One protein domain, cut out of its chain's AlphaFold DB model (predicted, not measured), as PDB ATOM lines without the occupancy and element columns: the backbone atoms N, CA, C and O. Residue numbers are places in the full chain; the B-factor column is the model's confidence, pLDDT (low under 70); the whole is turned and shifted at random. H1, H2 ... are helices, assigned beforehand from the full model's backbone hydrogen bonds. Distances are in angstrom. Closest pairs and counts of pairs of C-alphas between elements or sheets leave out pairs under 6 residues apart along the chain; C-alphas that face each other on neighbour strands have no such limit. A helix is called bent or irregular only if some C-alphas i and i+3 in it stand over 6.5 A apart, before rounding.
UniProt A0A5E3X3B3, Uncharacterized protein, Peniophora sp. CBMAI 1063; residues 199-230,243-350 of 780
ATOM      1  N   PRO A 199      -6.007  12.547 -95.178       57.34
ATOM      2  CA  PRO A 199      -7.406  12.264 -95.499       57.34
ATOM      3  C   PRO A 199      -8.215  13.527 -95.842       57.34
ATOM      4  O   PRO A 199      -9.338  13.406 -96.329       57.34
ATOM      5  N   SER A 200      -7.682  14.721 -95.556       65.81
ATOM      6  CA  SER A 200      -8.307  16.013 -95.845       65.81
ATOM      7  C   SER A 200      -7.283  17.162 -95.827       65.81
ATOM      8  O   SER A 200      -6.128  16.983 -95.418       65.81
ATOM      9  N   ARG A 201      -7.709  18.363 -96.241       74.12
ATOM     10  CA  ARG A 201      -6.873  19.575 -96.265       74.12
ATOM     11  C   ARG A 201      -6.523  20.067 -94.857       74.12
ATOM     12  O   ARG A 201      -5.387  20.479 -94.632       74.12
ATOM     13  N   GLU A 202      -7.454  19.952 -93.911       78.69
ATOM     14  CA  GLU A 202      -7.251  20.189 -92.476       78.69
ATOM     15  C   GLU A 202      -6.127  19.293 -91.938       78.69
ATOM     16  O   GLU A 202      -5.128  19.777 -91.402       78.69
ATOM     17  N   ALA A 203      -6.233  17.982 -92.181       69.62
ATOM     18  CA  ALA A 203      -5.243  17.009 -91.735       69.62
ATOM     19  C   ALA A 203      -3.859  17.249 -92.367       69.62
ATOM     20  O   ALA A 203      -2.846  17.087 -91.688       69.62
ATOM     21  N   TYR A 204      -3.788  17.680 -93.633       75.06
ATOM     22  CA  TYR A 204      -2.520  18.091 -94.245       75.06
ATOM     23  C   TYR A 204      -1.897  19.272 -93.499       75.06
ATOM     24  O   TYR A 204      -0.743  19.180 -93.074       75.06
ATOM     25  N   LEU A 205      -2.663  20.353 -93.320       79.31
ATOM     26  CA  LEU A 205      -2.221  21.586 -92.669       79.31
ATOM     27  C   LEU A 205      -1.693  21.294 -91.254       79.31
ATOM     28  O   LEU A 205      -0.587  21.719 -90.917       79.31
ATOM     29  N   PHE A 206      -2.385  20.447 -90.487       79.31
ATOM     30  CA  PHE A 206      -1.945  20.000 -89.160       79.31
ATOM     31  C   PHE A 206      -0.546  19.341 -89.173       79.31
ATOM     32  O   PHE A 206       0.255  19.560 -88.265       79.31
ATOM     33  N   THR A 207      -0.186  18.589 -90.226       71.56
ATOM     34  CA  THR A 207       1.152  17.960 -90.365       71.56
ATOM     35  C   THR A 207       2.274  18.900 -90.832       71.56
ATOM     36  O   THR A 207       3.410  18.444 -91.022       71.56
ATOM     37  N   VAL A 208       1.968  20.174 -91.080       73.62
ATOM     38  CA  VAL A 208       2.900  21.191 -91.601       73.62
ATOM     39  C   VAL A 208       3.085  22.351 -90.618       73.62
ATOM     40  O   VAL A 208       4.173  22.910 -90.527       73.62
ATOM     41  N   ILE A 209       2.037  22.690 -89.870       78.06
ATOM     42  CA  ILE A 209       1.911  23.934 -89.096       78.06
ATOM     43  C   ILE A 209       2.467  23.848 -87.663       78.06
ATOM     44  O   ILE A 209       2.590  24.869 -86.993       78.06
ATOM     45  N   SER A 210       2.848  22.656 -87.193       70.25
ATOM     46  CA  SER A 210       3.112  22.311 -85.781       70.25
ATOM     47  C   SER A 210       4.318  22.993 -85.090       70.25
ATOM     48  O   SER A 210       4.872  22.427 -84.147       70.25
ATOM     49  N   ALA A 211       4.770  24.146 -85.576       77.69
ATOM     50  CA  ALA A 211       5.788  25.000 -84.968       77.69
ATOM     51  C   ALA A 211       5.267  26.408 -84.612       77.69
ATOM     52  O   ALA A 211       5.838  27.043 -83.733       77.69
ATOM     53  N   GLU A 212       4.201  26.892 -85.268       88.62
ATOM     54  CA  GLU A 212       3.790  28.304 -85.223       88.62
ATOM     55  C   GLU A 212       2.380  28.464 -84.638       88.62
ATOM     56  O   GLU A 212       1.374  28.238 -85.316       88.62
ATOM     57  N   GLU A 213       2.306  28.884 -83.374       91.56
ATOM     58  CA  GLU A 213       1.061  28.971 -82.597       91.56
ATOM     59  C   GLU A 213      -0.073  29.773 -83.281       91.56
ATOM     60  O   GLU A 213      -1.202  29.273 -83.305       91.56
ATOM     61  N   PRO A 214       0.168  30.941 -83.927       93.88
ATOM     62  CA  PRO A 214      -0.892  31.669 -84.630       93.88
ATOM     63  C   PRO A 214      -1.551  30.856 -85.747       93.88
ATOM     64  O   PRO A 214      -2.765  30.926 -85.936       93.88
ATOM     65  N   PHE A 215      -0.772  30.045 -86.471       93.38
ATOM     66  CA  PHE A 215      -1.309  29.158 -87.498       93.38
ATOM     67  C   PHE A 215      -1.994  27.928 -86.876       93.38
ATOM     68  O   PHE A 215      -3.042  27.525 -87.374       93.38
ATOM     69  N   VAL A 216      -1.477  27.349 -85.784       91.31
ATOM     70  CA  VAL A 216      -2.140  26.223 -85.086       91.31
ATOM     71  C   VAL A 216      -3.538  26.633 -84.611       91.31
ATOM     72  O   VAL A 216      -4.524  25.968 -84.938       91.31
ATOM     73  N   ARG A 217      -3.641  27.765 -83.908       92.25
ATOM     74  CA  ARG A 217      -4.904  28.317 -83.396       92.25
ATOM     75  C   ARG A 217      -5.858  28.729 -84.521       92.25
ATOM     76  O   ARG A 217      -7.058  28.472 -84.435       92.25
ATOM     77  N   LEU A 218      -5.334  29.282 -85.619       93.12
ATOM     78  CA  LEU A 218      -6.126  29.575 -86.816       93.12
ATOM     79  C   LEU A 218      -6.735  28.303 -87.430       93.12
ATOM     80  O   LEU A 218      -7.911  28.321 -87.782       93.12
ATOM     81  N   LEU A 219      -5.991  27.193 -87.520       92.12
ATOM     82  CA  LEU A 219      -6.527  25.928 -88.045       92.12
ATOM     83  C   LEU A 219      -7.685  25.399 -87.186       92.12
ATOM     84  O   LEU A 219      -8.726  25.037 -87.729       92.12
ATOM     85  N   GLN A 220      -7.534  25.421 -85.859       91.06
ATOM     86  CA  GLN A 220      -8.574  24.981 -84.920       91.06
ATOM     87  C   GLN A 220      -9.868  25.804 -85.067       91.06
ATOM     88  O   GLN A 220     -10.964  25.249 -85.077       91.06
ATOM     89  N   LEU A 221      -9.755  27.125 -85.254       91.56
ATOM     90  CA  LEU A 221     -10.907  27.997 -85.521       91.56
ATOM     91  C   LEU A 221     -11.571  27.684 -86.867       91.56
ATOM     92  O   LEU A 221     -12.795  27.746 -86.982       91.56
ATOM     93  N   ILE A 222     -10.778  27.320 -87.879       91.12
ATOM     94  CA  ILE A 222     -11.279  26.945 -89.203       91.12
ATOM     95  C   ILE A 222     -12.026  25.604 -89.158       91.12
ATOM     96  O   ILE A 222     -13.070  25.483 -89.797       91.12
ATOM     97  N   GLU A 223     -11.573  24.621 -88.375       88.25
ATOM     98  CA  GLU A 223     -12.277  23.337 -88.184       88.25
ATOM     99  C   GLU A 223     -13.713  23.507 -87.646       88.25
ATOM    100  O   GLU A 223     -14.588  22.696 -87.952       88.25
ATOM    101  N   HIS A 224     -13.988  24.592 -86.916       86.38
ATOM    102  CA  HIS A 224     -15.325  24.932 -86.418       86.38
ATOM    103  C   HIS A 224     -16.225  25.671 -87.431       86.38
ATOM    104  O   HIS A 224     -17.398  25.916 -87.134       86.38
ATOM    105  N   LEU A 225     -15.732  26.008 -88.630       86.31
ATOM    106  CA  LEU A 225     -16.517  26.712 -89.649       86.31
ATOM    107  C   LEU A 225     -17.490  25.787 -90.411       86.31
ATOM    108  O   LEU A 225     -17.169  24.628 -90.695       86.31
ATOM    109  N   PRO A 226     -18.670  26.301 -90.815       82.56
ATOM    110  CA  PRO A 226     -19.655  25.528 -91.560       82.56
ATOM    111  C   PRO A 226     -19.217  25.222 -93.003       82.56
ATOM    112  O   PRO A 226     -18.613  26.047 -93.695       82.56
ATOM    113  N   ASP A 227     -19.618  24.046 -93.491       75.69
ATOM    114  CA  ASP A 227     -19.517  23.646 -94.899       75.69
ATOM    115  C   ASP A 227     -20.581  24.361 -95.751       75.69
ATOM    116  O   ASP A 227     -21.656  23.822 -96.024       75.69
ATOM    117  N   THR A 228     -20.306  25.589 -96.198       66.06
ATOM    118  CA  THR A 228     -21.224  26.363 -97.061       66.06
ATOM    119  C   THR A 228     -21.171  25.925 -98.536       66.06
ATOM    120  O   THR A 228     -21.059  26.752 -99.442       66.06
ATOM    121  N   GLY A 229     -21.263  24.615 -98.776       57.22
ATOM    122  CA  GLY A 229     -21.197  23.985-100.098       57.22
ATOM    123  C   GLY A 229     -19.777  23.834-100.656       57.22
ATOM    124  O   GLY A 229     -18.804  24.325-100.088       57.22
ATOM    125  N   SER A 230     -19.660  23.142-101.794       49.47
ATOM    126  CA  SER A 230     -18.389  23.019-102.516       49.47
ATOM    127  C   SER A 230     -17.902  24.402-102.971       49.47
ATOM    128  O   SER A 230     -18.693  25.116-103.605       49.47
ATOM    129  N   PRO A 243      -2.682  25.696-107.060       49.72
ATOM    130  CA  PRO A 243      -2.389  24.379-106.544       49.72
ATOM    131  C   PRO A 243      -0.976  24.437-105.966       49.72
ATOM    132  O   PRO A 243       0.000  24.009-106.588       49.72
ATOM    133  N   SER A 244      -0.849  24.997-104.762       46.88
ATOM    134  CA  SER A 244       0.374  24.920-103.955       46.88
ATOM    135  C   SER A 244       0.875  23.482-103.900       46.88
ATOM    136  O   SER A 244       2.068  23.233-104.028       46.88
ATOM    137  N   TRP A 245      -0.066  22.544-103.792       47.31
ATOM    138  CA  TRP A 245       0.137  21.103-103.778       47.31
ATOM    139  C   TRP A 245       0.768  20.533-105.067       47.31
ATOM    140  O   TRP A 245       1.514  19.558-104.992       47.31
ATOM    141  N   GLN A 246       0.579  21.157-106.243       45.81
ATOM    142  CA  GLN A 246       1.304  20.776-107.472       45.81
ATOM    143  C   GLN A 246       2.766  21.239-107.481       45.81
ATOM    144  O   GLN A 246       3.580  20.677-108.218       45.81
ATOM    145  N   SER A 247       3.122  22.268-106.708       49.19
ATOM    146  CA  SER A 247       4.514  22.666-106.491       49.19
ATOM    147  C   SER A 247       5.134  21.625-105.549       49.19
ATOM    148  O   SER A 247       4.764  21.622-104.380       49.19
ATOM    149  N   PRO A 248       6.060  20.723-105.958       50.66
ATOM    150  CA  PRO A 248       6.415  19.546-105.136       50.66
ATOM    151  C   PRO A 248       7.417  19.846-103.996       50.66
ATOM    152  O   PRO A 248       8.339  19.081-103.713       50.66
ATOM    153  N   ARG A 249       7.233  21.019-103.388       58.19
ATOM    154  CA  ARG A 249       7.840  21.604-102.182       58.19
ATOM    155  C   ARG A 249       6.790  22.359-101.330       58.19
ATOM    156  O   ARG A 249       7.175  23.086-100.425       58.19
ATOM    157  N   CYS A 250       5.517  22.298-101.750       63.34
ATOM    158  CA  CYS A 250       4.380  23.139-101.370       63.34
ATOM    159  C   CYS A 250       4.769  24.587-101.042       63.34
ATOM    160  O   CYS A 250       4.516  25.094 -99.955       63.34
ATOM    161  N   GLY A 251       5.377  25.233-102.037       72.44
ATOM    162  CA  GLY A 251       5.712  26.657-102.082       72.44
ATOM    163  C   GLY A 251       5.183  27.285-103.375       72.44
ATOM    164  O   GLY A 251       4.533  26.607-104.178       72.44
ATOM    165  N   LEU A 252       5.482  28.557-103.639       76.31
ATOM    166  CA  LEU A 252       5.001  29.263-104.832       76.31
ATOM    167  C   LEU A 252       5.437  28.559-106.144       76.31
ATOM    168  O   LEU A 252       6.425  27.818-106.180       76.31
ATOM    169  N   PRO A 253       4.774  28.807-107.284       73.00
ATOM    170  CA  PRO A 253       5.325  28.496-108.599       73.00
ATOM    171  C   PRO A 253       6.697  29.166-108.832       73.00
ATOM    172  O   PRO A 253       6.855  30.349-108.525       73.00
ATOM    173  N   PRO A 254       7.686  28.488-109.453       75.56
ATOM    174  CA  PRO A 254       9.005  29.075-109.736       75.56
ATOM    175  C   PRO A 254       8.983  30.366-110.569       75.56
ATOM    176  O   PRO A 254       9.925  31.149-110.511       75.56
ATOM    177  N   SER A 255       7.910  30.608-111.331       78.44
ATOM    178  CA  SER A 255       7.690  31.864-112.054       78.44
ATOM    179  C   SER A 255       7.454  33.061-111.132       78.44
ATOM    180  O   SER A 255       7.866  34.158-111.483       78.44
ATOM    181  N   MET A 256       6.836  32.867-109.960       83.12
ATOM    182  CA  MET A 256       6.584  33.956-109.010       83.12
ATOM    183  C   MET A 256       7.890  34.448-108.374       83.12
ATOM    184  O   MET A 256       8.114  35.649-108.311       83.12
ATOM    185  N   HIS A 257       8.819  33.550-108.031       85.56
ATOM    186  CA  HIS A 257      10.152  33.931-107.533       85.56
ATOM    187  C   HIS A 257      11.003  34.715-108.542       85.56
ATOM    188  O   HIS A 257      11.960  35.374-108.143       85.56
ATOM    189  N   ALA A 258      10.687  34.614-109.836       84.69
ATOM    190  CA  ALA A 258      11.372  35.328-110.910       84.69
ATOM    191  C   ALA A 258      10.684  36.652-111.300       84.69
ATOM    192  O   ALA A 258      11.261  37.424-112.065       84.69
ATOM    193  N   ASP A 259       9.470  36.910-110.804       85.94
ATOM    194  CA  ASP A 259       8.721  38.143-111.050       85.94
ATOM    195  C   ASP A 259       8.858  39.086-109.848       85.94
ATOM    196  O   ASP A 259       8.529  38.733-108.714       85.94
ATOM    197  N   VAL A 260       9.350  40.298-110.098       89.75
ATOM    198  CA  VAL A 260       9.546  41.328-109.067       89.75
ATOM    199  C   VAL A 260       8.203  41.769-108.475       89.75
ATOM    200  O   VAL A 260       8.118  42.008-107.274       89.75
ATOM    201  N   HIS A 261       7.133  41.781-109.280       89.38
ATOM    202  CA  HIS A 261       5.794  42.185-108.838       89.38
ATOM    203  C   HIS A 261       5.141  41.197-107.860       89.38
ATOM    204  O   HIS A 261       4.144  41.533-107.222       89.38
ATOM    205  N   THR A 262       5.706  39.996-107.693       87.50
ATOM    206  CA  THR A 262       5.275  39.034-106.669       87.50
ATOM    207  C   THR A 262       5.381  39.612-105.260       87.50
ATOM    208  O   THR A 262       4.502  39.348-104.445       87.50
ATOM    209  N   VAL A 263       6.413  40.414-104.964       91.56
ATOM    210  CA  VAL A 263       6.591  41.027-103.635       91.56
ATOM    211  C   VAL A 263       5.422  41.969-103.336       91.56
ATOM    212  O   VAL A 263       4.701  41.761-102.361       91.56
ATOM    213  N   ASP A 264       5.168  42.928-104.232       90.69
ATOM    214  CA  ASP A 264       4.066  43.888-104.109       90.69
ATOM    215  C   ASP A 264       2.703  43.178-104.007       90.69
ATOM    216  O   ASP A 264       1.864  43.533-103.179       90.69
ATOM    217  N   ALA A 265       2.483  42.147-104.830       89.06
ATOM    218  CA  ALA A 265       1.223  41.410-104.891       89.06
ATOM    219  C   ALA A 265       0.949  40.570-103.632       89.06
ATOM    220  O   ALA A 265      -0.195  40.512-103.179       89.06
ATOM    221  N   LEU A 266       1.973  39.932-103.055       90.06
ATOM    222  CA  LEU A 266       1.835  39.158-101.818       90.06
ATOM    223  C   LEU A 266       1.688  40.070-100.598       90.06
ATOM    224  O   LEU A 266       0.835  39.808 -99.755       90.06
ATOM    225  N   HIS A 267       2.438  41.174-100.534       92.56
ATOM    226  CA  HIS A 267       2.264  42.187 -99.492       92.56
ATOM    227  C   HIS A 267       0.846  42.780 -99.539       92.56
ATOM    228  O   HIS A 267       0.164  42.858 -98.519       92.56
ATOM    229  N   ALA A 268       0.353  43.140-100.730       89.25
ATOM    230  CA  ALA A 268      -1.014  43.626-100.911       89.25
ATOM    231  C   ALA A 268      -2.087  42.576-100.560       89.25
ATOM    232  O   ALA A 268      -3.179  42.958-100.150       89.25
ATOM    233  N   TRP A 269      -1.798  41.276-100.699       90.62
ATOM    234  CA  TRP A 269      -2.702  40.193-100.288       90.62
ATOM    235  C   TRP A 269      -2.714  39.964 -98.768       90.62
ATOM    236  O   TRP A 269      -3.787  39.759 -98.204       90.62
ATOM    237  N   LEU A 270      -1.563  40.045 -98.092       90.06
ATOM    238  CA  LEU A 270      -1.484  39.934 -96.629       90.06
ATOM    239  C   LEU A 270      -2.147  41.135 -95.937       90.06
ATOM    240  O   LEU A 270      -2.943  40.961 -95.019       90.06
ATOM    241  N   VAL A 271      -1.907  42.349 -96.436       90.06
ATOM    242  CA  VAL A 271      -2.519  43.586 -95.911       90.06
ATOM    243  C   VAL A 271      -3.991  43.745 -96.346       90.06
ATOM    244  O   VAL A 271      -4.695  44.631 -95.859       90.06
ATOM    245  N   ALA A 272      -4.507  42.887 -97.234       85.12
ATOM    246  CA  ALA A 272      -5.900  42.963 -97.668       85.12
ATOM    247  C   ALA A 272      -6.891  42.698 -96.512       85.12
ATOM    248  O   ALA A 272      -6.663  41.806 -95.676       85.12
ATOM    249  N   PRO A 273      -8.049  43.390 -96.506       81.00
ATOM    250  CA  PRO A 273      -9.192  43.014 -95.682       81.00
ATOM    251  C   PRO A 273      -9.557  41.527 -95.852       81.00
ATOM    252  O   PRO A 273      -9.342  40.950 -96.923       81.00
ATOM    253  N   PRO A 274     -10.100  40.884 -94.807       72.44
ATOM    254  CA  PRO A 274     -10.436  39.464 -94.839       72.44
ATOM    255  C   PRO A 274     -11.474  39.119 -95.912       72.44
ATOM    256  O   PRO A 274     -12.490  39.790 -96.053       72.44
ATOM    257  N   SER A 275     -11.274  37.987 -96.587       70.50
ATOM    258  CA  SER A 275     -12.302  37.303 -97.387       70.50
ATOM    259  C   SER A 275     -13.320  36.536 -96.524       70.50
ATOM    260  O   SER A 275     -14.292  35.986 -97.044       70.50
ATOM    261  N   PHE A 276     -13.084  36.437 -95.211       74.81
ATOM    262  CA  PHE A 276     -13.773  35.482 -94.340       74.81
ATOM    263  C   PHE A 276     -15.112  36.012 -93.813       74.81
ATOM    264  O   PHE A 276     -16.100  35.280 -93.853       74.81
ATOM    265  N   LEU A 277     -15.165  37.279 -93.385       71.75
ATOM    266  CA  LEU A 277     -16.363  37.947 -92.857       71.75
ATOM    267  C   LEU A 277     -16.817  39.091 -93.776       71.75
ATOM    268  O   LEU A 277     -16.001  39.684 -94.479       71.75
ATOM    269  N   ASN A 278     -18.104  39.438 -93.734       67.00
ATOM    270  CA  ASN A 278     -18.611  40.688 -94.301       67.00
ATOM    271  C   ASN A 278     -18.497  41.854 -93.306       67.00
ATOM    272  O   ASN A 278     -18.141  41.679 -92.144       67.00
ATOM    273  N   GLU A 279     -18.873  43.050 -93.760       68.88
ATOM    274  CA  GLU A 279     -18.929  44.288 -92.961       68.88
ATOM    275  C   GLU A 279     -19.845  44.190 -91.719       68.88
ATOM    276  O   GLU A 279     -19.774  45.033 -90.831       68.88
ATOM    277  N   VAL A 280     -20.689  43.152 -91.640       69.06
ATOM    278  CA  VAL A 280     -21.610  42.857 -90.527       69.06
ATOM    279  C   VAL A 280     -21.031  41.793 -89.570       69.06
ATOM    280  O   VAL A 280     -21.715  41.334 -88.662       69.06
ATOM    281  N   GLY A 281     -19.784  41.352 -89.775       66.19
ATOM    282  CA  GLY A 281     -19.122  40.322 -88.963       66.19
ATOM    283  C   GLY A 281     -19.614  38.890 -89.207       66.19
ATOM    284  O   GLY A 281     -19.179  37.966 -88.527       66.19
ATOM    285  N   THR A 282     -20.502  38.672 -90.181       72.75
ATOM    286  CA  THR A 282     -21.013  37.334 -90.529       72.75
ATOM    287  C   THR A 282     -20.137  36.663 -91.587       72.75
ATOM    288  O   THR A 282     -19.620  37.330 -92.486       72.75
ATOM    289  N   LEU A 283     -19.972  35.342 -91.494       74.88
ATOM    290  CA  LEU A 283     -19.135  34.546 -92.399       74.88
ATOM    291  C   LEU A 283     -19.639  34.599 -93.854       74.88
ATOM    292  O   LEU A 283     -20.761  34.186 -94.144       74.88
ATOM    293  N   ILE A 284     -18.781  35.062 -94.769       67.12
ATOM    294  CA  ILE A 284     -18.959  34.919 -96.227       67.12
ATOM    295  C   ILE A 284     -18.398  33.570 -96.688       67.12
ATOM    296  O   ILE A 284     -19.006  32.884 -97.508       67.12
ATOM    297  N   SER A 285     -17.203  33.222 -96.203       74.25
ATOM    298  CA  SER A 285     -16.440  32.068 -96.682       74.25
ATOM    299  C   SER A 285     -16.712  30.824 -95.836       74.25
ATOM    300  O   SER A 285     -16.562  30.859 -94.617       74.25
ATOM    301  N   GLY A 286     -17.055  29.713 -96.490       80.56
ATOM    302  CA  GLY A 286     -17.113  28.392 -95.857       80.56
ATOM    303  C   GLY A 286     -15.731  27.807 -95.580       80.56
ATOM    304  O   GLY A 286     -14.737  28.254 -96.164       80.56
ATOM    305  N   ARG A 287     -15.682  26.771 -94.728       84.69
ATOM    306  CA  ARG A 287     -14.439  26.155 -94.220       84.69
ATOM    307  C   ARG A 287     -13.368  25.955 -95.300       84.69
ATOM    308  O   ARG A 287     -12.257  26.454 -95.157       84.69
ATOM    309  N   GLU A 288     -13.724  25.319 -96.413       79.88
ATOM    310  CA  GLU A 288     -12.802  25.010 -97.519       79.88
ATOM    311  C   GLU A 288     -12.123  26.238 -98.148       79.88
ATOM    312  O   GLU A 288     -10.936  26.191 -98.468       79.88
ATOM    313  N   GLN A 289     -12.826  27.367 -98.294       81.81
ATOM    314  CA  GLN A 289     -12.222  28.592 -98.832       81.81
ATOM    315  C   GLN A 289     -11.202  29.186 -97.849       81.81
ATOM    316  O   GLN A 289     -10.144  29.664 -98.264       81.81
ATOM    317  N   VAL A 290     -11.487  29.109 -96.547       85.94
ATOM    318  CA  VAL A 290     -10.576  29.592 -95.501       85.94
ATOM    319  C   VAL A 290      -9.350  28.675 -95.383       85.94
ATOM    320  O   VAL A 290      -8.229  29.174 -95.305       85.94
ATOM    321  N   LEU A 291      -9.521  27.352 -95.506       84.25
ATOM    322  CA  LEU A 291      -8.415  26.385 -95.609       84.25
ATOM    323  C   LEU A 291      -7.535  26.623 -96.845       84.25
ATOM    324  O   LEU A 291      -6.314  26.503 -96.758       84.25
ATOM    325  N   LEU A 292      -8.121  26.976 -97.995       79.88
ATOM    326  CA  LEU A 292      -7.369  27.312 -99.210       79.88
ATOM    327  C   LEU A 292      -6.560  28.609 -99.062       79.88
ATOM    328  O   LEU A 292      -5.441  28.688 -99.569       79.88
ATOM    329  N   ASP A 293      -7.095  29.624 -98.379       85.31
ATOM    330  CA  ASP A 293      -6.362  30.867 -98.105       85.31
ATOM    331  C   ASP A 293      -5.278  30.671 -97.027       85.31
ATOM    332  O   ASP A 293      -4.166  31.180 -97.177       85.31
ATOM    333  N   MET A 294      -5.538  29.841 -96.014       88.44
ATOM    334  CA  MET A 294      -4.534  29.416 -95.036       88.44
ATOM    335  C   MET A 294      -3.391  28.625 -95.689       88.44
ATOM    336  O   MET A 294      -2.219  28.893 -95.428       88.44
ATOM    337  N   LEU A 295      -3.710  27.695 -96.591       83.50
ATOM    338  CA  LEU A 295      -2.723  26.912 -97.331       83.50
ATOM    339  C   LEU A 295      -1.786  27.804 -98.161       83.50
ATOM    340  O   LEU A 295      -0.590  27.533 -98.223       83.50
ATOM    341  N   LYS A 296      -2.281  28.905 -98.743       83.50
ATOM    342  CA  LYS A 296      -1.432  29.898 -99.433       83.50
ATOM    343  C   LYS A 296      -0.444  30.563 -98.474       83.50
ATOM    344  O   LYS A 296       0.736  30.657 -98.811       83.50
ATOM    345  N   ALA A 297      -0.904  30.979 -97.291       89.25
ATOM    346  CA  ALA A 297      -0.055  31.592 -96.271       89.25
ATOM    347  C   ALA A 297       1.048  30.628 -95.801       89.25
ATOM    348  O   ALA A 297       2.220  30.993 -95.800       89.25
ATOM    349  N   VAL A 298       0.699  29.374 -95.504       86.19
ATOM    350  CA  VAL A 298       1.642  28.332 -95.054       86.19
ATOM    351  C   VAL A 298       2.664  27.971 -96.141       86.19
ATOM    352  O   VAL A 298       3.851  27.812 -95.853       86.19
ATOM    353  N   CYS A 299       2.243  27.905 -97.406       82.62
ATOM    354  CA  CYS A 299       3.153  27.679 -98.530       82.62
ATOM    355  C   CYS A 299       4.120  28.850 -98.764       82.62
ATOM    356  O   CYS A 299       5.286  28.625 -99.084       82.62
ATOM    357  N   LEU A 300       3.666  30.096 -98.578       87.81
ATOM    358  CA  LEU A 300       4.556  31.259 -98.606       87.81
ATOM    359  C   LEU A 300       5.521  31.245 -97.413       87.81
ATOM    360  O   LEU A 300       6.718  31.445 -97.608       87.81
ATOM    361  N   TYR A 301       5.021  30.952 -96.209       89.56
ATOM    362  CA  TYR A 301       5.811  30.866 -94.980       89.56
ATOM    363  C   TYR A 301       6.971  29.880 -95.128       89.56
ATOM    364  O   TYR A 301       8.112  30.226 -94.836       89.56
ATOM    365  N   SER A 302       6.721  28.681 -95.669       83.44
ATOM    366  CA  SER A 302       7.801  27.712 -95.871       83.44
ATOM    367  C   SER A 302       8.839  28.160 -96.901       83.44
ATOM    368  O   SER A 302      10.023  27.917 -96.681       83.44
ATOM    369  N   ASP A 303       8.438  28.787 -98.013       85.69
ATOM    370  CA  ASP A 303       9.408  29.305 -98.988       85.69
ATOM    371  C   ASP A 303      10.248  30.441 -98.387       85.69
ATOM    372  O   ASP A 303      11.446  30.525 -98.651       85.69
ATOM    373  N   VAL A 304       9.642  31.295 -97.558       90.38
ATOM    374  CA  VAL A 304      10.331  32.368 -96.833       90.38
ATOM    375  C   VAL A 304      11.319  31.795 -95.812       90.38
ATOM    376  O   VAL A 304      12.481  32.199 -95.818       90.38
ATOM    377  N   GLN A 305      10.922  30.803 -95.010       87.62
ATOM    378  CA  GLN A 305      11.821  30.141 -94.059       87.62
ATOM    379  C   GLN A 305      13.003  29.456 -94.765       87.62
ATOM    380  O   GLN A 305      14.154  29.690 -94.396       87.62
ATOM    381  N   SER A 306      12.773  28.698 -95.845       83.81
ATOM    382  CA  SER A 306      13.870  28.095 -96.624       83.81
ATOM    383  C   SER A 306      14.796  29.137 -97.276       83.81
ATOM    384  O   SER A 306      15.985  28.876 -97.441       83.81
ATOM    385  N   ILE A 307      14.299  30.336 -97.612       87.56
ATOM    386  CA  ILE A 307      15.144  31.458 -98.060       87.56
ATOM    387  C   ILE A 307      15.986  32.028 -96.910       87.56
ATOM    388  O   ILE A 307      17.160  32.332 -97.123       87.56
ATOM    389  N   LEU A 308      15.408  32.188 -95.715       89.56
ATOM    390  CA  LEU A 308      16.079  32.770 -94.545       89.56
ATOM    391  C   LEU A 308      17.180  31.864 -93.974       89.56
ATOM    392  O   LEU A 308      18.220  32.370 -93.561       89.56
ATOM    393  N   PHE A 309      16.993  30.542 -94.003       86.62
ATOM    394  CA  PHE A 309      18.019  29.573 -93.592       86.62
ATOM    395  C   PHE A 309      19.074  29.275 -94.674       86.62
ATOM    396  O   PHE A 309      19.987  28.488 -94.434       86.62
ATOM    397  N   GLU A 310      18.967  29.894 -95.857       85.75
ATOM    398  CA  GLU A 310      19.754  29.565 -97.057       85.75
ATOM    399  C   GLU A 310      19.675  28.075 -97.469       85.75
ATOM    400  O   GLU A 310      20.555  27.554 -98.162       85.75
ATOM    401  N   ASP A 311      18.586  27.394 -97.092       73.62
ATOM    402  CA  ASP A 311      18.253  26.014 -97.464       73.62
ATOM    403  C   ASP A 311      17.748  25.979 -98.924       73.62
ATOM    404  O   ASP A 311      16.571  25.777 -99.244       73.62
ATOM    405  N   TRP A 312      18.671  26.246 -99.849       71.06
ATOM    406  CA  TRP A 312      18.396  26.299-101.279       71.06
ATOM    407  C   TRP A 312      17.991  24.925-101.821       71.06
ATOM    408  O   TRP A 312      18.703  23.931-101.661       71.06
ATOM    409  N   ASP A 313      16.880  24.880-102.560       61.78
ATOM    410  CA  ASP A 313      16.444  23.670-103.252       61.78
ATOM    411  C   ASP A 313      17.526  23.145-104.216       61.78
ATOM    412  O   ASP A 313      18.352  23.900-104.733       61.78
ATOM    413  N   ALA A 314      17.486  21.851-104.546       52.97
ATOM    414  CA  ALA A 314      18.504  21.187-105.372       52.97
ATOM    415  C   ALA A 314      18.657  21.730-106.819       52.97
ATOM    416  O   ALA A 314      19.464  21.201-107.589       52.97
ATOM    417  N   LYS A 315      17.888  22.751-107.225       58.00
ATOM    418  CA  LYS A 315      18.019  23.478-108.500       58.00
ATOM    419  C   LYS A 315      18.401  24.959-108.319       58.00
ATOM    420  O   LYS A 315      18.570  25.640-109.331       58.00
ATOM    421  N   GLY A 316      18.528  25.467-107.090       67.62
ATOM    422  CA  GLY A 316      18.910  26.851-106.786       67.62
ATOM    423  C   GLY A 316      17.871  27.907-107.189       67.62
ATOM    424  O   GLY A 316      18.239  29.036-107.521       67.62
ATOM    425  N   GLN A 317      16.582  27.553-107.200       72.94
ATOM    426  CA  GLN A 317      15.483  28.465-107.533       72.94
ATOM    427  C   GLN A 317      15.301  29.508-106.426       72.94
ATOM    428  O   GLN A 317      15.246  30.701-106.719       72.94
ATOM    429  N   LEU A 318      15.305  29.073-105.161       83.81
ATOM    430  CA  LEU A 318      15.172  29.976-104.011       83.81
ATOM    431  C   LEU A 318      16.343  30.967-103.871       83.81
ATOM    432  O   LEU A 318      16.123  32.118-103.500       83.81
ATOM    433  N   ALA A 319      17.561  30.576-104.266       86.69
ATOM    434  CA  ALA A 319      18.759  31.422-104.172       86.69
ATOM    435  C   ALA A 319      18.662  32.734-104.979       86.69
ATOM    436  O   ALA A 319      19.343  33.712-104.657       86.69
ATOM    437  N   ASN A 320      17.806  32.746-106.009       88.25
ATOM    438  CA  ASN A 320      17.550  33.868-106.915       88.25
ATOM    439  C   ASN A 320      16.137  34.468-106.726       88.25
ATOM    440  O   ASN A 320      15.651  35.179-107.601       88.25
ATOM    441  N   SER A 321      15.461  34.146-105.617       91.12
ATOM    442  CA  SER A 321      14.090  34.573-105.324       91.12
ATOM    443  C   SER A 321      13.971  36.083-105.114       91.12
ATOM    444  O   SER A 321      14.686  36.653-104.289       91.12
ATOM    445  N   CYS A 322      12.988  36.712-105.764       92.50
ATOM    446  CA  CYS A 322      12.591  38.100-105.511       92.50
ATOM    447  C   CYS A 322      12.199  38.366-104.043       92.50
ATOM    448  O   CYS A 322      12.381  39.477-103.558       92.50
ATOM    449  N   LEU A 323      11.742  37.341-103.311       92.50
ATOM    450  CA  LEU A 323      11.396  37.450-101.889       92.50
ATOM    451  C   LEU A 323      12.626  37.618-100.976       92.50
ATOM    452  O   LEU A 323      12.467  37.988 -99.818       92.50
ATOM    453  N   ARG A 324      13.852  37.341-101.452       93.94
ATOM    454  CA  ARG A 324      15.058  37.291-100.597       93.94
ATOM    455  C   ARG A 324      15.401  38.628 -99.935       93.94
ATOM    456  O   ARG A 324      15.984  38.623 -98.858       93.94
ATOM    457  N   SER A 325      15.017  39.754-100.533       92.38
ATOM    458  CA  SER A 325      15.187  41.084 -99.932       92.38
ATOM    459  C   SER A 325      14.123  41.456 -98.893       92.38
ATOM    460  O   SER A 325      14.309  42.456 -98.216       92.38
ATOM    461  N   ALA A 326      13.035  40.686 -98.782       93.56
ATOM    462  CA  ALA A 326      11.877  40.965 -97.923       93.56
ATOM    463  C   ALA A 326      11.503  39.762 -97.027       93.56
ATOM    464  O   ALA A 326      10.379  39.660 -96.546       93.56
ATOM    465  N   GLY A 327      12.419  38.801 -96.840       92.00
ATOM    466  CA  GLY A 327      12.118  37.536 -96.160       92.00
ATOM    467  C   GLY A 327      11.680  37.722 -94.705       92.00
ATOM    468  O   GLY A 327      10.680  37.146 -94.295       92.00
ATOM    469  N   LEU A 328      12.385  38.564 -93.943       92.88
ATOM    470  CA  LEU A 328      12.022  38.862 -92.552       92.88
ATOM    471  C   LEU A 328      10.665  39.574 -92.474       92.88
ATOM    472  O   LEU A 328       9.805  39.157 -91.701       92.88
ATOM    473  N   ASP A 329      10.453  40.573 -93.334       94.88
ATOM    474  CA  ASP A 329       9.202  41.333 -93.423       94.88
ATOM    475  C   ASP A 329       8.011  40.405 -93.714       94.88
ATOM    476  O   ASP A 329       6.969  40.507 -93.071       94.88
ATOM    477  N   PHE A 330       8.173  39.444 -94.634       94.94
ATOM    478  CA  PHE A 330       7.141  38.445 -94.918       94.94
ATOM    479  C   PHE A 330       6.895  37.480 -93.754       94.94
ATOM    480  O   PHE A 330       5.738  37.135 -93.533       94.94
ATOM    481  N   THR A 331       7.919  37.061 -93.001       94.44
ATOM    482  CA  THR A 331       7.722  36.237 -91.793       94.44
ATOM    483  C   THR A 331       6.857  36.971 -90.767       94.44
ATOM    484  O   THR A 331       5.874  36.400 -90.299       94.44
ATOM    485  N   SER A 332       7.159  38.243 -90.474       95.25
ATOM    486  CA  SER A 332       6.339  39.071 -89.578       95.25
ATOM    487  C   SER A 332       4.916  39.248 -90.112       95.25
ATOM    488  O   SER A 332       3.964  38.882 -89.427       95.25
ATOM    489  N   LEU A 333       4.756  39.693 -91.364       95.38
ATOM    490  CA  LEU A 333       3.441  39.911 -91.982       95.38
ATOM    491  C   LEU A 333       2.580  38.639 -92.052       95.38
ATOM    492  O   LEU A 333       1.357  38.737 -92.038       95.38
ATOM    493  N   LEU A 334       3.179  37.446 -92.141       95.00
ATOM    494  CA  LEU A 334       2.456  36.170 -92.144       95.00
ATOM    495  C   LEU A 334       1.944  35.766 -90.759       95.00
ATOM    496  O   LEU A 334       0.834  35.239 -90.661       95.00
ATOM    497  N   LEU A 335       2.723  36.022 -89.708       95.50
ATOM    498  CA  LEU A 335       2.309  35.776 -88.327       95.50
ATOM    499  C   LEU A 335       1.265  36.814 -87.887       95.50
ATOM    500  O   LEU A 335       0.196  36.429 -87.423       95.50
ATOM    501  N   GLU A 336       1.497  38.101 -88.165       95.25
ATOM    502  CA  GLU A 336       0.524  39.185 -87.953       95.25
ATOM    503  C   GLU A 336      -0.793  38.930 -88.709       95.25
ATOM    504  O   GLU A 336      -1.880  39.131 -88.165       95.25
ATOM    505  N   TRP A 337      -0.721  38.431 -89.952       94.88
ATOM    506  CA  TRP A 337      -1.899  37.997 -90.708       94.88
ATOM    507  C   TRP A 337      -2.637  36.870 -89.987       94.88
ATOM    508  O   TRP A 337      -3.851  36.964 -89.811       94.88
ATOM    509  N   ALA A 338      -1.930  35.828 -89.540       95.00
ATOM    510  CA  ALA A 338      -2.541  34.695 -88.853       95.00
ATOM    511  C   ALA A 338      -3.229  35.129 -87.546       95.00
ATOM    512  O   ALA A 338      -4.405  34.820 -87.357       95.00
ATOM    513  N   GLU A 339      -2.561  35.926 -86.707       95.00
ATOM    514  CA  GLU A 339      -3.127  36.499 -85.477       95.00
ATOM    515  C   GLU A 339      -4.359  37.374 -85.759       95.00
ATOM    516  O   GLU A 339      -5.403  37.223 -85.117       95.00
ATOM    517  N   ALA A 340      -4.296  38.237 -86.778       93.25
ATOM    518  CA  ALA A 340      -5.430  39.064 -87.182       93.25
ATOM    519  C   ALA A 340      -6.623  38.233 -87.687       93.25
ATOM    520  O   ALA A 340      -7.771  38.658 -87.536       93.25
ATOM    521  N   ARG A 341      -6.392  37.051 -88.280       92.81
ATOM    522  CA  ARG A 341      -7.465  36.114 -88.659       92.81
ATOM    523  C   ARG A 341      -7.973  35.288 -87.467       92.81
ATOM    524  O   ARG A 341      -9.177  35.051 -87.407       92.81
ATOM    525  N   VAL A 342      -7.124  34.936 -86.496       93.44
ATOM    526  CA  VAL A 342      -7.517  34.301 -85.217       93.44
ATOM    527  C   VAL A 342      -8.510  35.182 -84.459       93.44
ATOM    528  O   VAL A 342      -9.654  34.780 -84.256       93.44
ATOM    529  N   LEU A 343      -8.116  36.419 -84.131       91.88
ATOM    530  CA  LEU A 343      -8.933  37.364 -83.353       91.88
ATOM    531  C   LEU A 343     -10.305  37.633 -83.991       91.88
ATOM    532  O   LEU A 343     -11.285  37.911 -83.304       91.88
ATOM    533  N   MET A 344     -10.360  37.569 -85.319       89.75
ATOM    534  CA  MET A 344     -11.543  37.799 -86.138       89.75
ATOM    535  C   MET A 344     -12.481  36.588 -86.183       89.75
ATOM    536  O   MET A 344     -13.695  36.760 -86.082       89.75
ATOM    537  N   LEU A 345     -11.948  35.370 -86.315       89.81
ATOM    538  CA  LEU A 345     -12.770  34.161 -86.246       89.81
ATOM    539  C   LEU A 345     -13.280  33.917 -84.819       89.81
ATOM    540  O   LEU A 345     -14.434  33.537 -84.668       89.81
ATOM    541  N   GLU A 346     -12.508  34.242 -83.779       91.19
ATOM    542  CA  GLU A 346     -12.970  34.183 -82.379       91.19
ATOM    543  C   GLU A 346     -14.136  35.141 -82.094       91.19
ATOM    544  O   GLU A 346     -15.040  34.808 -81.330       91.19
ATOM    545  N   GLN A 347     -14.180  36.305 -82.749       88.88
ATOM    546  CA  GLN A 347     -15.318  37.229 -82.655       88.88
ATOM    547  C   GLN A 347     -16.580  36.710 -83.369       88.88
ATOM    548  O   GLN A 347     -17.688  37.047 -82.955       88.88
ATOM    549  N   ALA A 348     -16.431  35.903 -84.427       85.81
ATOM    550  CA  ALA A 348     -17.546  35.415 -85.249       85.81
ATOM    551  C   ALA A 348     -18.071  34.024 -84.840       85.81
ATOM    552  O   ALA A 348     -19.262  33.750 -84.976       85.81
ATOM    553  N   VAL A 349     -17.188  33.146 -84.358       86.06
ATOM    554  CA  VAL A 349     -17.479  31.763 -83.932       86.06
ATOM    555  C   VAL A 349     -17.655  31.672 -82.408       86.06
ATOM    556  O   VAL A 349     -18.320  30.763 -81.912       86.06
ATOM    557  N   GLY A 350     -17.106  32.641 -81.669       83.69
ATOM    558  CA  GLY A 350     -16.872  32.562 -80.230       83.69
ATOM    559  C   GLY A 350     -15.459  32.044 -79.921       83.69
ATOM    560  O   GLY A 350     -14.798  31.485 -80.801       83.69
TER     561      GLY A 350
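Overview. This is residues 199 to 230 and 243 to 350 of the 780 residues of an uncharacterized protein of Peniophora sp. CBMAI 1063 (UniProt A0A5E3X3B3). Two long helices, H4 and H6, run opposite ways as a narrow V, touching where H6 begins, and the shorter H2 packs on both toward the V's wider end. H1 folds back from H2 in a helical hairpin and packs on H4, H3 packs on H6 on the other side of the H4 and H6 pair, and the short H5 sits just before H6. The printed part has 140 residues, with six named helices in the order H1 to H6 and no named strand, and the class is all helix. The whole is compact, with a radius of gyration of the C-alphas of 15.3 A and spans of 44, 32 and 26 A.

Arrangement. H1, residues 201 to 209, and H2, residues 213 to 223, form a helical hairpin, opposite ways at a shallow tilt of 9 degrees; their closest C-alphas, of Ile 209 and Val 216, are 6.1 A apart. H3, residues 261 to 270, is apart from both H1 and H2. H4, residues 287 to 308, is the hub, touching four other helices. With its residues 291 to 298 alone it touches H1, the same way at a shallow tilt of 25 degrees, closest at the C-alphas of Arg 201 and Leu 291, 7.0 A. With residues 287 to 291 alone it touches H2, closest at the C-alphas of Ile 222 and Arg 287, 6.0 A. H5, residues 322 to 325, touches H3, closest at the C-alphas of Val 263 and Leu 323, 6.2 A, and H4, closest at those of Ile 307 and Arg 324, 6.4 A. H5 is only just irregular: C-alphas 322 and 325 are 6.8 A apart. H6, residues 327 to 349, touches H4 with residues 327 to 334 alone, opposite ways at a shallow tilt of 22 degrees, closest at the C-alphas of Val 304 and Gly 327, 5.5 A. H6 touches H2 at a steep tilt of 39 degrees, closest at the C-alphas of Leu 218 and Val 342, 5.2 A. H6 touches H3 with residues 330 to 337 alone, closest at the C-alphas of Leu 270 and Trp 337, 6.2 A. H2, H4 and H6 form an up-and-down bundle, each running against the one before it. In H2, H3 and H4 every O i to N i+4 pair is within hydrogen-bond range, in H1 4 of 5 and in H6 18 of 19; H5 is too short for such a pair, and its one O i to N i+3 pair is not within range.

Along the chain. H1 begins at C-alpha 201, (-6.873, 19.575, -96.265), and H2 measures 15.5 A from first to last C-alpha. H4 starts at C-alpha 287, (-14.439, 26.155, -94.220), and measures 31.2 A. H6 measures 32.5 A and ends at C-alpha 349, (-17.479, 31.763, -83.932).

Size, cuts and confidence. The two C-alphas farthest apart, of Val 280 and Ala 314, are 47.9 A apart. Residues 231 to 242 are not printed, and C-alphas 230 and 243 are 16.6 A apart across this cut, in the link from H2 to H3. The links from H3 to H4 and from H4 to H5 are long. The mean pLDDT of the printed part is 81.4, and 23 residues are under 70, among them 243 to 250 and 313 to 316.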